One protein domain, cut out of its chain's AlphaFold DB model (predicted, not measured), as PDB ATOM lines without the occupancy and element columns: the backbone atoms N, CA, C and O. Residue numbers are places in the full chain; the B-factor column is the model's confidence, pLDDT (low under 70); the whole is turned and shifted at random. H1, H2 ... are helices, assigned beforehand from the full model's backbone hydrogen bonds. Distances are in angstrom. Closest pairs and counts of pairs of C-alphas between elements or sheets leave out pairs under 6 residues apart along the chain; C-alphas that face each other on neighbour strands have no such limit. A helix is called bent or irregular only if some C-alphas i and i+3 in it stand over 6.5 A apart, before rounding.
ATOM      1  N   MET A   2     199.484 178.685  89.433       42.97
ATOM      2  CA  MET A   2     200.262 179.483  90.396       42.97
ATOM      3  C   MET A   2     199.645 179.357  91.792       42.97
ATOM      4  O   MET A   2     198.449 179.559  91.956       42.97
ATOM      5  N   LEU A   3     200.477 179.028  92.788       46.81
ATOM      6  CA  LEU A   3     200.142 178.965  94.222       46.81
ATOM      7  C   LEU A   3     199.103 177.899  94.636       46.81
ATOM      8  O   LEU A   3     198.290 178.148  95.524       46.81
ATOM      9  N   GLY A   4     199.111 176.717  94.011       54.25
ATOM     10  CA  GLY A   4     198.265 175.586  94.433       54.25
ATOM     11  C   GLY A   4     196.761 175.749  94.173       54.25
ATOM     12  O   GLY A   4     195.994 174.844  94.481       54.25
ATOM     13  N   ARG A   5     196.329 176.864  93.571       50.88
ATOM     14  CA  ARG A   5     195.009 177.004  92.949       50.88
ATOM     15  C   ARG A   5     195.191 177.117  91.441       50.88
ATOM     16  O   ARG A   5     196.040 177.861  90.944       50.88
ATOM     17  N   GLU A   6     194.415 176.340  90.701       53.22
ATOM     18  CA  GLU A   6     194.259 176.577  89.275       53.22
ATOM     19  C   GLU A   6     193.649 177.966  89.096       53.22
ATOM     20  O   GLU A   6     192.733 178.344  89.823       53.22
ATOM     21  N   ILE A   7     194.181 178.746  88.152       58.59
ATOM     22  CA  ILE A   7     193.559 180.003  87.732       58.59
ATOM     23  C   ILE A   7     192.332 179.580  86.927       58.59
ATOM     24  O   ILE A   7     192.367 179.517  85.700       58.59
ATOM     25  N   THR A   8     191.282 179.161  87.623       54.38
ATOM     26  CA  THR A   8     190.087 178.594  87.001       54.38
ATOM     27  C   THR A   8     189.288 179.667  86.287       54.38
ATOM     28  O   THR A   8     188.527 179.363  85.372       54.38
ATOM     29  N   LEU A   9     189.433 180.931  86.701       58.00
ATOM     30  CA  LEU A   9     188.559 182.002  86.255       58.00
ATOM     31  C   LEU A   9     189.356 183.255  85.857       58.00
ATOM     32  O   LEU A   9     190.102 183.801  86.669       58.00
ATOM     33  N   PRO A  10     189.120 183.807  84.650       66.12
ATOM     34  CA  PRO A  10     189.614 185.128  84.244       66.12
ATOM     35  C   PRO A  10     189.220 186.250  85.219       66.12
ATOM     36  O   PRO A  10     189.825 187.319  85.224       66.12
ATOM     37  N   VAL A  11     188.195 186.003  86.038       70.25
ATOM     38  CA  VAL A  11     187.698 186.889  87.093       70.25
ATOM     39  C   VAL A  11     188.783 187.220  88.118       70.25
ATOM     40  O   VAL A  11     188.862 188.374  88.535       70.25
ATOM     41  N   ASP A  12     189.676 186.284  88.441       66.88
ATOM     42  CA  ASP A  12     190.748 186.512  89.420       66.88
ATOM     43  C   ASP A  12     191.768 187.547  88.926       66.88
ATOM     44  O   ASP A  12     192.330 188.319  89.704       66.88
ATOM     45  N   LEU A  13     191.950 187.639  87.603       68.00
ATOM     46  CA  LEU A  13     192.773 188.683  86.990       68.00
ATOM     47  C   LEU A  13     192.097 190.055  87.049       68.00
ATOM     48  O   LEU A  13     192.790 191.069  87.040       68.00
ATOM     49  N   VAL A  14     190.765 190.112  87.080       69.94
ATOM     50  CA  VAL A  14     190.007 191.370  87.022       69.94
ATOM     51  C   VAL A  14     189.723 191.919  88.418       69.94
ATOM     52  O   VAL A  14     189.916 193.115  88.641       69.94
ATOM     53  N   LEU A  15     189.280 191.069  89.343       75.44
ATOM     54  CA  LEU A  15     188.847 191.473  90.682       75.44
ATOM     55  C   LEU A  15     190.007 191.576  91.679       75.44
ATOM     56  O   LEU A  15     189.922 192.355  92.624       75.44
ATOM     57  N   GLY A  16     191.121 190.888  91.418       64.94
ATOM     58  CA  GLY A  16     192.241 190.816  92.350       64.94
ATOM     59  C   GLY A  16     191.986 189.838  93.498       64.94
ATOM     60  O   GLY A  16     190.888 189.319  93.675       64.94
ATOM     61  N   VAL A  17     193.044 189.561  94.257       69.06
ATOM     62  CA  VAL A  17     192.984 188.695  95.440       69.06
ATOM     63  C   VAL A  17     192.393 189.507  96.603       69.06
ATOM     64  O   VAL A  17     192.826 190.648  96.785       69.06
ATOM     65  N   PRO A  18     191.420 188.978  97.370       72.19
ATOM     66  CA  PRO A  18     190.896 189.660  98.554       72.19
ATOM     67  C   PRO A  18     192.014 189.922  99.579       72.19
ATOM     68  O   PRO A  18     192.862 189.062  99.807       72.19
ATOM     69  N   GLU A  19     192.004 191.106 100.203       69.25
ATOM     70  CA  GLU A  19     193.044 191.570 101.150       69.25
ATOM     71  C   GLU A  19     193.172 190.704 102.416       69.25
ATOM     72  O   GLU A  19     194.185 190.762 103.107       69.25
ATOM     73  N   GLU A  20     192.167 189.884 102.721       69.12
ATOM     74  CA  GLU A  20     192.064 189.167 103.995       69.12
ATOM     75  C   GLU A  20     192.952 187.912 104.078       69.12
ATOM     76  O   GLU A  20     193.223 187.419 105.172       69.12
ATOM     77  N   GLU A  21     193.491 187.420 102.958       65.62
ATOM     78  CA  GLU A  21     194.481 186.338 102.965       65.62
ATOM     79  C   GLU A  21     195.904 186.915 102.984       65.62
ATOM     80  O   GLU A  21     196.654 186.819 102.007       65.62
ATOM     81  N   ILE A  22     196.306 187.509 104.114       64.25
ATOM     82  CA  ILE A  22     197.716 187.833 104.370       64.25
ATOM     83  C   ILE A  22     198.470 186.502 104.494       64.25
ATOM     84  O   ILE A  22     198.579 185.911 105.569       64.25
ATOM     85  N   LYS A  23     198.951 185.985 103.362       74.12
ATOM     86  CA  LYS A  23     199.775 184.778 103.324       74.12
ATOM     87  C   LYS A  23     201.085 185.076 104.038       74.12
ATOM     88  O   LYS A  23     201.911 185.842 103.550       74.12
ATOM     89  N   ILE A  24     201.271 184.453 105.197       83.19
ATOM     90  CA  ILE A  24     202.565 184.407 105.871       83.19
ATOM     91  C   ILE A  24     203.466 183.532 104.995       83.19
ATOM     92  O   ILE A  24     203.319 182.311 104.963       83.19
ATOM     93  N   TYR A  25     204.351 184.158 104.221       87.56
ATOM     94  CA  TYR A  25     205.332 183.435 103.417       87.56
ATOM     95  C   TYR A  25     206.409 182.870 104.343       87.56
ATOM     96  O   TYR A  25     207.036 183.604 105.100       87.56
ATOM     97  N   SER A  26     206.619 181.555 104.296       90.62
ATOM     98  CA  SER A  26     207.585 180.869 105.160       90.62
ATOM     99  C   SER A  26     209.043 181.058 104.724       90.62
ATOM    100  O   SER A  26     209.949 180.733 105.486       90.62
ATOM    101  N   SER A  27     209.289 181.554 103.507       95.12
ATOM    102  CA  SER A  27     210.631 181.764 102.957       95.12
ATOM    103  C   SER A  27     210.739 183.082 102.186       95.12
ATOM    104  O   SER A  27     209.777 183.516 101.546       95.12
ATOM    105  N   ASN A  28     211.933 183.690 102.193       93.38
ATOM    106  CA  ASN A  28     212.229 184.904 101.413       93.38
ATOM    107  C   ASN A  28     212.006 184.685  99.911       93.38
ATOM    108  O   ASN A  28     211.435 185.536  99.241       93.38
ATOM    109  N   TYR A  29     212.367 183.505  99.399       92.94
ATOM    110  CA  TYR A  29     212.116 183.146  98.004       92.94
ATOM    111  C   TYR A  29     210.621 183.189  97.652       92.94
ATOM    112  O   TYR A  29     210.238 183.713  96.607       92.94
ATOM    113  N   ALA A  30     209.755 182.671  98.532       89.12
ATOM    114  CA  ALA A  30     208.313 182.704  98.303       89.12
ATOM    115  C   ALA A  30     207.759 184.139  98.317       89.12
ATOM    116  O   ALA A  30     206.835 184.436  97.560       89.12
ATOM    117  N   TYR A  31     208.339 185.020  99.136       91.06
ATOM    118  CA  TYR A  31     207.991 186.438  99.176       91.06
ATOM    119  C   TYR A  31     208.371 187.161  97.872       91.06
ATOM    120  O   TYR A  31     207.511 187.772  97.238       91.06
ATOM    121  N   GLU A  32     209.617 187.021  97.411       94.25
ATOM    122  CA  GLU A  32     210.091 187.640  96.159       94.25
ATOM    123  C   GLU A  32     209.301 187.148  94.940       94.25
ATOM    124  O   GLU A  32     208.922 187.928  94.059       94.25
ATOM    125  N   LEU A  33     208.997 185.847  94.906       91.81
ATOM    126  CA  LEU A  33     208.175 185.258  93.856       91.81
ATOM    127  C   LEU A  33     206.755 185.842  93.868       91.81
ATOM    128  O   LEU A  33     206.210 186.155  92.807       91.81
ATOM    129  N   ALA A  34     206.160 186.018  95.050       87.38
ATOM    130  CA  ALA A  34     204.839 186.618  95.183       87.38
ATOM    131  C   ALA A  34     204.816 188.079  94.706       87.38
ATOM    132  O   ALA A  34     203.896 188.453  93.971       87.38
ATOM    133  N   GLU A  35     205.828 188.881  95.045       90.94
ATOM    134  CA  GLU A  35     205.953 190.262  94.559       90.94
ATOM    135  C   GLU A  35     206.094 190.318  93.031       90.94
ATOM    136  O   GLU A  35     205.391 191.080  92.360       90.94
ATOM    137  N   CYS A  36     206.943 189.462  92.454       94.38
ATOM    138  CA  CYS A  36     207.127 189.386  91.005       94.38
ATOM    139  C   CYS A  36     205.822 189.005  90.282       94.38
ATOM    140  O   CYS A  36     205.463 189.602  89.262       94.38
ATOM    141  N   ILE A  37     205.069 188.046  90.830       87.50
ATOM    142  CA  ILE A  37     203.760 187.642  90.301       87.50
ATOM    143  C   ILE A  37     202.749 188.789  90.392       87.50
ATOM    144  O   ILE A  37     202.040 189.067  89.418       87.50
ATOM    145  N   GLN A  38     202.686 189.483  91.532       86.12
ATOM    146  CA  GLN A  38     201.807 190.641  91.703       86.12
ATOM    147  C   GLN A  38     202.118 191.731  90.674       86.12
ATOM    148  O   GLN A  38     201.195 192.249  90.038       86.12
ATOM    149  N   PHE A  39     203.400 192.011  90.430       92.62
ATOM    150  CA  PHE A  39     203.834 192.970  89.419       92.62
ATOM    151  C   PHE A  39     203.374 192.582  88.003       92.62
ATOM    152  O   PHE A  39     202.799 193.407  87.283       92.62
ATOM    153  N   ILE A  40     203.553 191.316  87.606       90.00
ATOM    154  CA  ILE A  40     203.094 190.807  86.302       90.00
ATOM    155  C   ILE A  40     201.567 190.928  86.181       90.00
ATOM    156  O   ILE A  40     201.052 191.380  85.152       90.00
ATOM    157  N   HIS A  41     200.826 190.592  87.238       86.12
ATOM    158  CA  HIS A  41     199.368 190.718  87.261       86.12
ATOM    159  C   HIS A  41     198.901 192.171  87.162       86.12
ATOM    160  O   HIS A  41     197.935 192.467  86.454       86.12
ATOM    161  N   GLU A  42     199.559 193.104  87.846       87.00
ATOM    162  CA  GLU A  42     199.264 194.527  87.692       87.00
ATOM    163  C   GLU A  42     199.523 195.022  86.270       87.00
ATOM    164  O   GLU A  42     198.730 195.797  85.722       87.00
ATOM    165  N   PHE A  43     200.621 194.576  85.660       93.81
ATOM    166  CA  PHE A  43     200.944 194.915  84.282       93.81
ATOM    167  C   PHE A  43     199.867 194.403  83.315       93.81
ATOM    168  O   PHE A  43     199.362 195.172  82.486       93.81
ATOM    169  N   ALA A  44     199.441 193.147  83.471       90.06
ATOM    170  CA  ALA A  44     198.355 192.559  82.691       90.06
ATOM    171  C   ALA A  44     197.031 193.322  82.884       90.06
ATOM    172  O   ALA A  44     196.390 193.703  81.900       90.06
ATOM    173  N   ARG A  45     196.659 193.652  84.130       88.44
ATOM    174  CA  ARG A  45     195.462 194.454  84.452       88.44
ATOM    175  C   ARG A  45     195.475 195.819  83.764       88.44
ATOM    176  O   ARG A  45     194.474 196.227  83.165       88.44
ATOM    177  N   LYS A  46     196.614 196.520  83.792       93.38
ATOM    178  CA  LYS A  46     196.790 197.814  83.107       93.38
ATOM    179  C   LYS A  46     196.582 197.671  81.594       93.38
ATOM    180  O   LYS A  46     195.857 198.474  81.003       93.38
ATOM    181  N   ARG A  47     197.151 196.634  80.969       94.69
ATOM    182  CA  ARG A  47     196.997 196.363  79.526       94.69
ATOM    183  C   ARG A  47     195.556 196.022  79.143       94.69
ATOM    184  O   ARG A  47     195.040 196.595  78.181       94.69
ATOM    185  N   LEU A  48     194.881 195.174  79.919       91.19
ATOM    186  CA  LEU A  48     193.474 194.823  79.692       91.19
ATOM    187  C   LEU A  48     192.555 196.044  79.813       91.19
ATOM    188  O   LEU A  48     191.685 196.242  78.965       91.19
ATOM    189  N   LYS A  49     192.795 196.921  80.795       92.19
ATOM    190  CA  LYS A  49     192.045 198.177  80.949       92.19
ATOM    191  C   LYS A  49     192.183 199.084  79.722       92.19
ATOM    192  O   LYS A  49     191.187 199.636  79.257       92.19
ATOM    193  N   ILE A  50     193.395 199.216  79.177       96.75
ATOM    194  CA  ILE A  50     193.649 200.009  77.963       96.75
ATOM    195  C   ILE A  50     192.939 199.389  76.750       96.75
ATOM    196  O   ILE A  50     192.283 200.108  75.993       96.75
ATOM    197  N   SER A  51     193.022 198.066  76.584       95.94
ATOM    198  CA  SER A  51     192.341 197.351  75.494       95.94
ATOM    199  C   SER A  51     190.819 197.526  75.573       95.94
ATOM    200  O   SER A  51     190.191 197.946  74.601       95.94
ATOM    201  N   GLY A  52     190.232 197.348  76.761       93.69
ATOM    202  CA  GLY A  52     188.801 197.556  76.996       93.69
ATOM    203  C   GLY A  52     188.343 198.986  76.695       93.69
ATOM    204  O   GLY A  52     187.325 199.188  76.035       93.69
ATOM    205  N   GLN A  53     189.117 199.999  77.102       96.19
ATOM    206  CA  GLN A  53     188.828 201.399  76.762       96.19
ATOM    207  C   GLN A  53     188.927 201.672  75.256       96.19
ATOM    208  O   GLN A  53     188.129 202.442  74.719       96.19
ATOM    209  N   THR A  54     189.891 201.052  74.578       97.62
ATOM    210  CA  THR A  54     190.076 201.186  73.126       97.62
ATOM    211  C   THR A  54     188.906 200.561  72.371       97.62
ATOM    212  O   THR A  54     188.315 201.217  71.513       97.62
ATOM    213  N   MET A  55     188.496 199.348  72.751       95.69
ATOM    214  CA  MET A  55     187.316 198.691  72.186       95.69
ATOM    215  C   MET A  55     186.044 199.496  72.447       95.69
ATOM    216  O   MET A  55     185.270 199.719  71.520       95.69
ATOM    217  N   LYS A  56     185.849 200.005  73.670       96.06
ATOM    218  CA  LYS A  56     184.705 200.868  73.990       96.06
ATOM    219  C   LYS A  56     184.643 202.085  73.065       96.06
ATOM    220  O   LYS A  56     183.617 202.310  72.437       96.06
ATOM    221  N   LYS A  57     185.748 202.826  72.921       95.94
ATOM    222  CA  LYS A  57     185.820 203.988  72.016       95.94
ATOM    223  C   LYS A  57     185.495 203.611  70.570       95.94
ATOM    224  O   LYS A  57     184.789 204.353  69.892       95.94
ATOM    225  N   TYR A  58     186.002 202.469  70.107       95.69
ATOM    226  CA  TYR A  58     185.716 201.960  68.769       95.69
ATOM    227  C   TYR A  58     184.221 201.663  68.578       95.69
ATOM    228  O   TYR A  58     183.632 202.087  67.582       95.69
ATOM    229  N   TYR A  59     183.588 200.983  69.539       93.06
ATOM    230  CA  TYR A  59     182.158 200.680  69.482       93.06
ATOM    231  C   TYR A  59     181.292 201.929  69.590       93.06
ATOM    232  O   TYR A  59     180.382 202.081  68.779       93.06
ATOM    233  N   ASP A  60     181.610 202.848  70.503       92.19
ATOM    234  CA  ASP A  60     180.916 204.129  70.631       92.19
ATOM    235  C   ASP A  60     180.950 204.869  69.284       92.19
ATOM    236  O   ASP A  60     179.906 205.232  68.742       92.19
ATOM    237  N   HIS A  61     182.130 204.988  68.669       90.75
ATOM    238  CA  HIS A  61     182.284 205.601  67.349       90.75
ATOM    239  C   HIS A  61     181.438 204.889  66.280       90.75
ATOM    240  O   HIS A  61     180.718 205.537  65.518       90.75
ATOM    241  N   LYS A  62     181.467 203.552  66.240       89.38
ATOM    242  CA  LYS A  62     180.710 202.758  65.261       89.38
ATOM    243  C   LYS A  62     179.194 202.882  65.442       89.38
ATOM    244  O   LYS A  62     178.477 202.909  64.444       89.38
ATOM    245  N   ILE A  63     178.706 202.973  66.679       87.81
ATOM    246  CA  ILE A  63     177.284 203.189  66.980       87.81
ATOM    247  C   ILE A  63     176.848 204.557  66.461       87.81
ATOM    248  O   ILE A  63     175.841 204.640  65.757       87.81
ATOM    249  N   TYR A  64     177.624 205.613  66.730       80.88
ATOM    250  CA  TYR A  64     177.287 206.946  66.233       80.88
ATOM    251  C   TYR A  64     177.253 206.988  64.705       80.88
ATOM    252  O   TYR A  64     176.287 207.504  64.156       80.88
ATOM    253  N   HIS A  65     178.221 206.385  64.007       75.19
ATOM    254  CA  HIS A  65     178.215 206.358  62.535       75.19
ATOM    255  C   HIS A  65     177.057 205.547  61.944       75.19
ATOM    256  O   HIS A  65     176.422 206.005  60.998       75.19
ATOM    257  N   LYS A  66     176.695 204.400  62.536       68.50
ATOM    258  CA  LYS A  66     175.532 203.614  62.081       68.50
ATOM    259  C   LYS A  66     174.200 204.352  62.254       68.50
ATOM    260  O   LYS A  66     173.296 204.164  61.446       68.50
ATOM    261  N   LEU A  67     174.071 205.201  63.275       61.06
ATOM    262  CA  LEU A  67     172.861 206.004  63.493       61.06
ATOM    263  C   LEU A  67     172.694 207.147  62.475       61.06
ATOM    264  O   LEU A  67     171.595 207.686  62.357       61.06
ATOM    265  N   TYR A  68     173.733 207.505  61.714       57.62
ATOM    266  CA  TYR A  68     173.629 208.511  60.646       57.62
ATOM    267  C   TYR A  68     173.334 207.912  59.260       57.62
ATOM    268  O   TYR A  68     172.776 208.609  58.409       57.62
ATOM    269  N   ASP A  69     173.545 206.606  59.067       57.25
ATOM    270  CA  ASP A  69     173.056 205.875  57.882       57.25
ATOM    271  C   ASP A  69     171.530 205.653  57.895       57.25
ATOM    272  O   ASP A  69     170.943 205.169  56.926       57.25
ATOM    273  N   VAL A  70     170.842 206.100  58.952       55.94
ATOM    274  CA  VAL A  70     169.372 206.173  59.011       55.94
ATOM    275  C   VAL A  70     168.818 207.188  57.993       55.94
ATOM    276  O   VAL A  70     167.635 207.169  57.679       55.94
ATOM    277  N   THR A  71     169.664 208.020  57.374       54.41
ATOM    278  CA  THR A  71     169.278 208.816  56.189       54.41
ATOM    279  C   THR A  71     168.904 207.954  54.975       54.41
ATOM    280  O   THR A  71     168.270 208.453  54.049       54.41
ATOM    281  N   LYS A  72     169.199 206.647  55.002       53.91
ATOM    282  CA  LYS A  72     168.689 205.656  54.045       53.91
ATOM    283  C   LYS A  72     167.377 204.991  54.467       53.91
ATOM    284  O   LYS A  72     166.905 204.098  53.770       53.91
ATOM    285  N   TRP A  73     166.749 205.445  55.553       52.38
ATOM    286  CA  TRP A  73     165.322 205.220  55.784       52.38
ATOM    287  C   TRP A  73     164.571 206.208  54.900       52.38
ATOM    288  O   TRP A  73     163.905 207.133  55.366       52.38
ATOM    289  N   ALA A  74     164.703 206.008  53.588       55.62
ATOM    290  CA  ALA A  74     163.645 206.403  52.691       55.62
ATOM    291  C   ALA A  74     162.404 205.698  53.238       55.62
ATOM    292  O   ALA A  74     162.323 204.471  53.232       55.62
TER     293      ALA A  74
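Overview. This is residues 2 to 74 of the 336 residues of an uncharacterized protein of Mytilus galloprovincialis (UniProt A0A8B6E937). One very long helix, H2, makes the length of a rod, and the chain before it folds back as a loose loop with one short helical turn, H1, beside the first part of H2. The far part of H2, from residue 50 on, sticks out alone. The printed part has 73 residues with two named helices, H1 then H2, and no named strand; the class is all helix. It is extended, with a radius of gyration of the C-alphas of 20.8 A, and spans 73 by 19 by 19 A.

Arrangement. H1, residues 11 to 15, and H2, residues 28 to 72, only just touch, with 3 pairs of C-alphas within 8 A. The closest are the C-alphas of Val 14 and Arg 45, 6.8 A apart, and H2 touches H1 with residues 41 to 45 alone. The O i to N i+4 pair of H1 is within hydrogen-bond range, as are 36 of 41 in H2.

Along the chain. H1 begins at C-alpha 11 (187.698, 186.889, 87.093). H2 runs 67.6 A from C-alpha 28 (212.229, 184.904, 101.413) to C-alpha 72 (168.689, 205.656, 54.045). H2 is neither bent nor irregular, but only just: C-alphas 68 and 71 are 6.2 A apart.

Size, cuts and confidence. The C-alphas farthest apart, Ser 27 and Ala 74, are 73.1 A apart. The printed part has no cut, and the link from H1 to H2, 12 residues, is long. Residues 4 to 11 and 50 to 74 stand free. Mean pLDDT of the printed part is 78.5; 27 residues are under 70, among them 2 to 10 and 66 to 74.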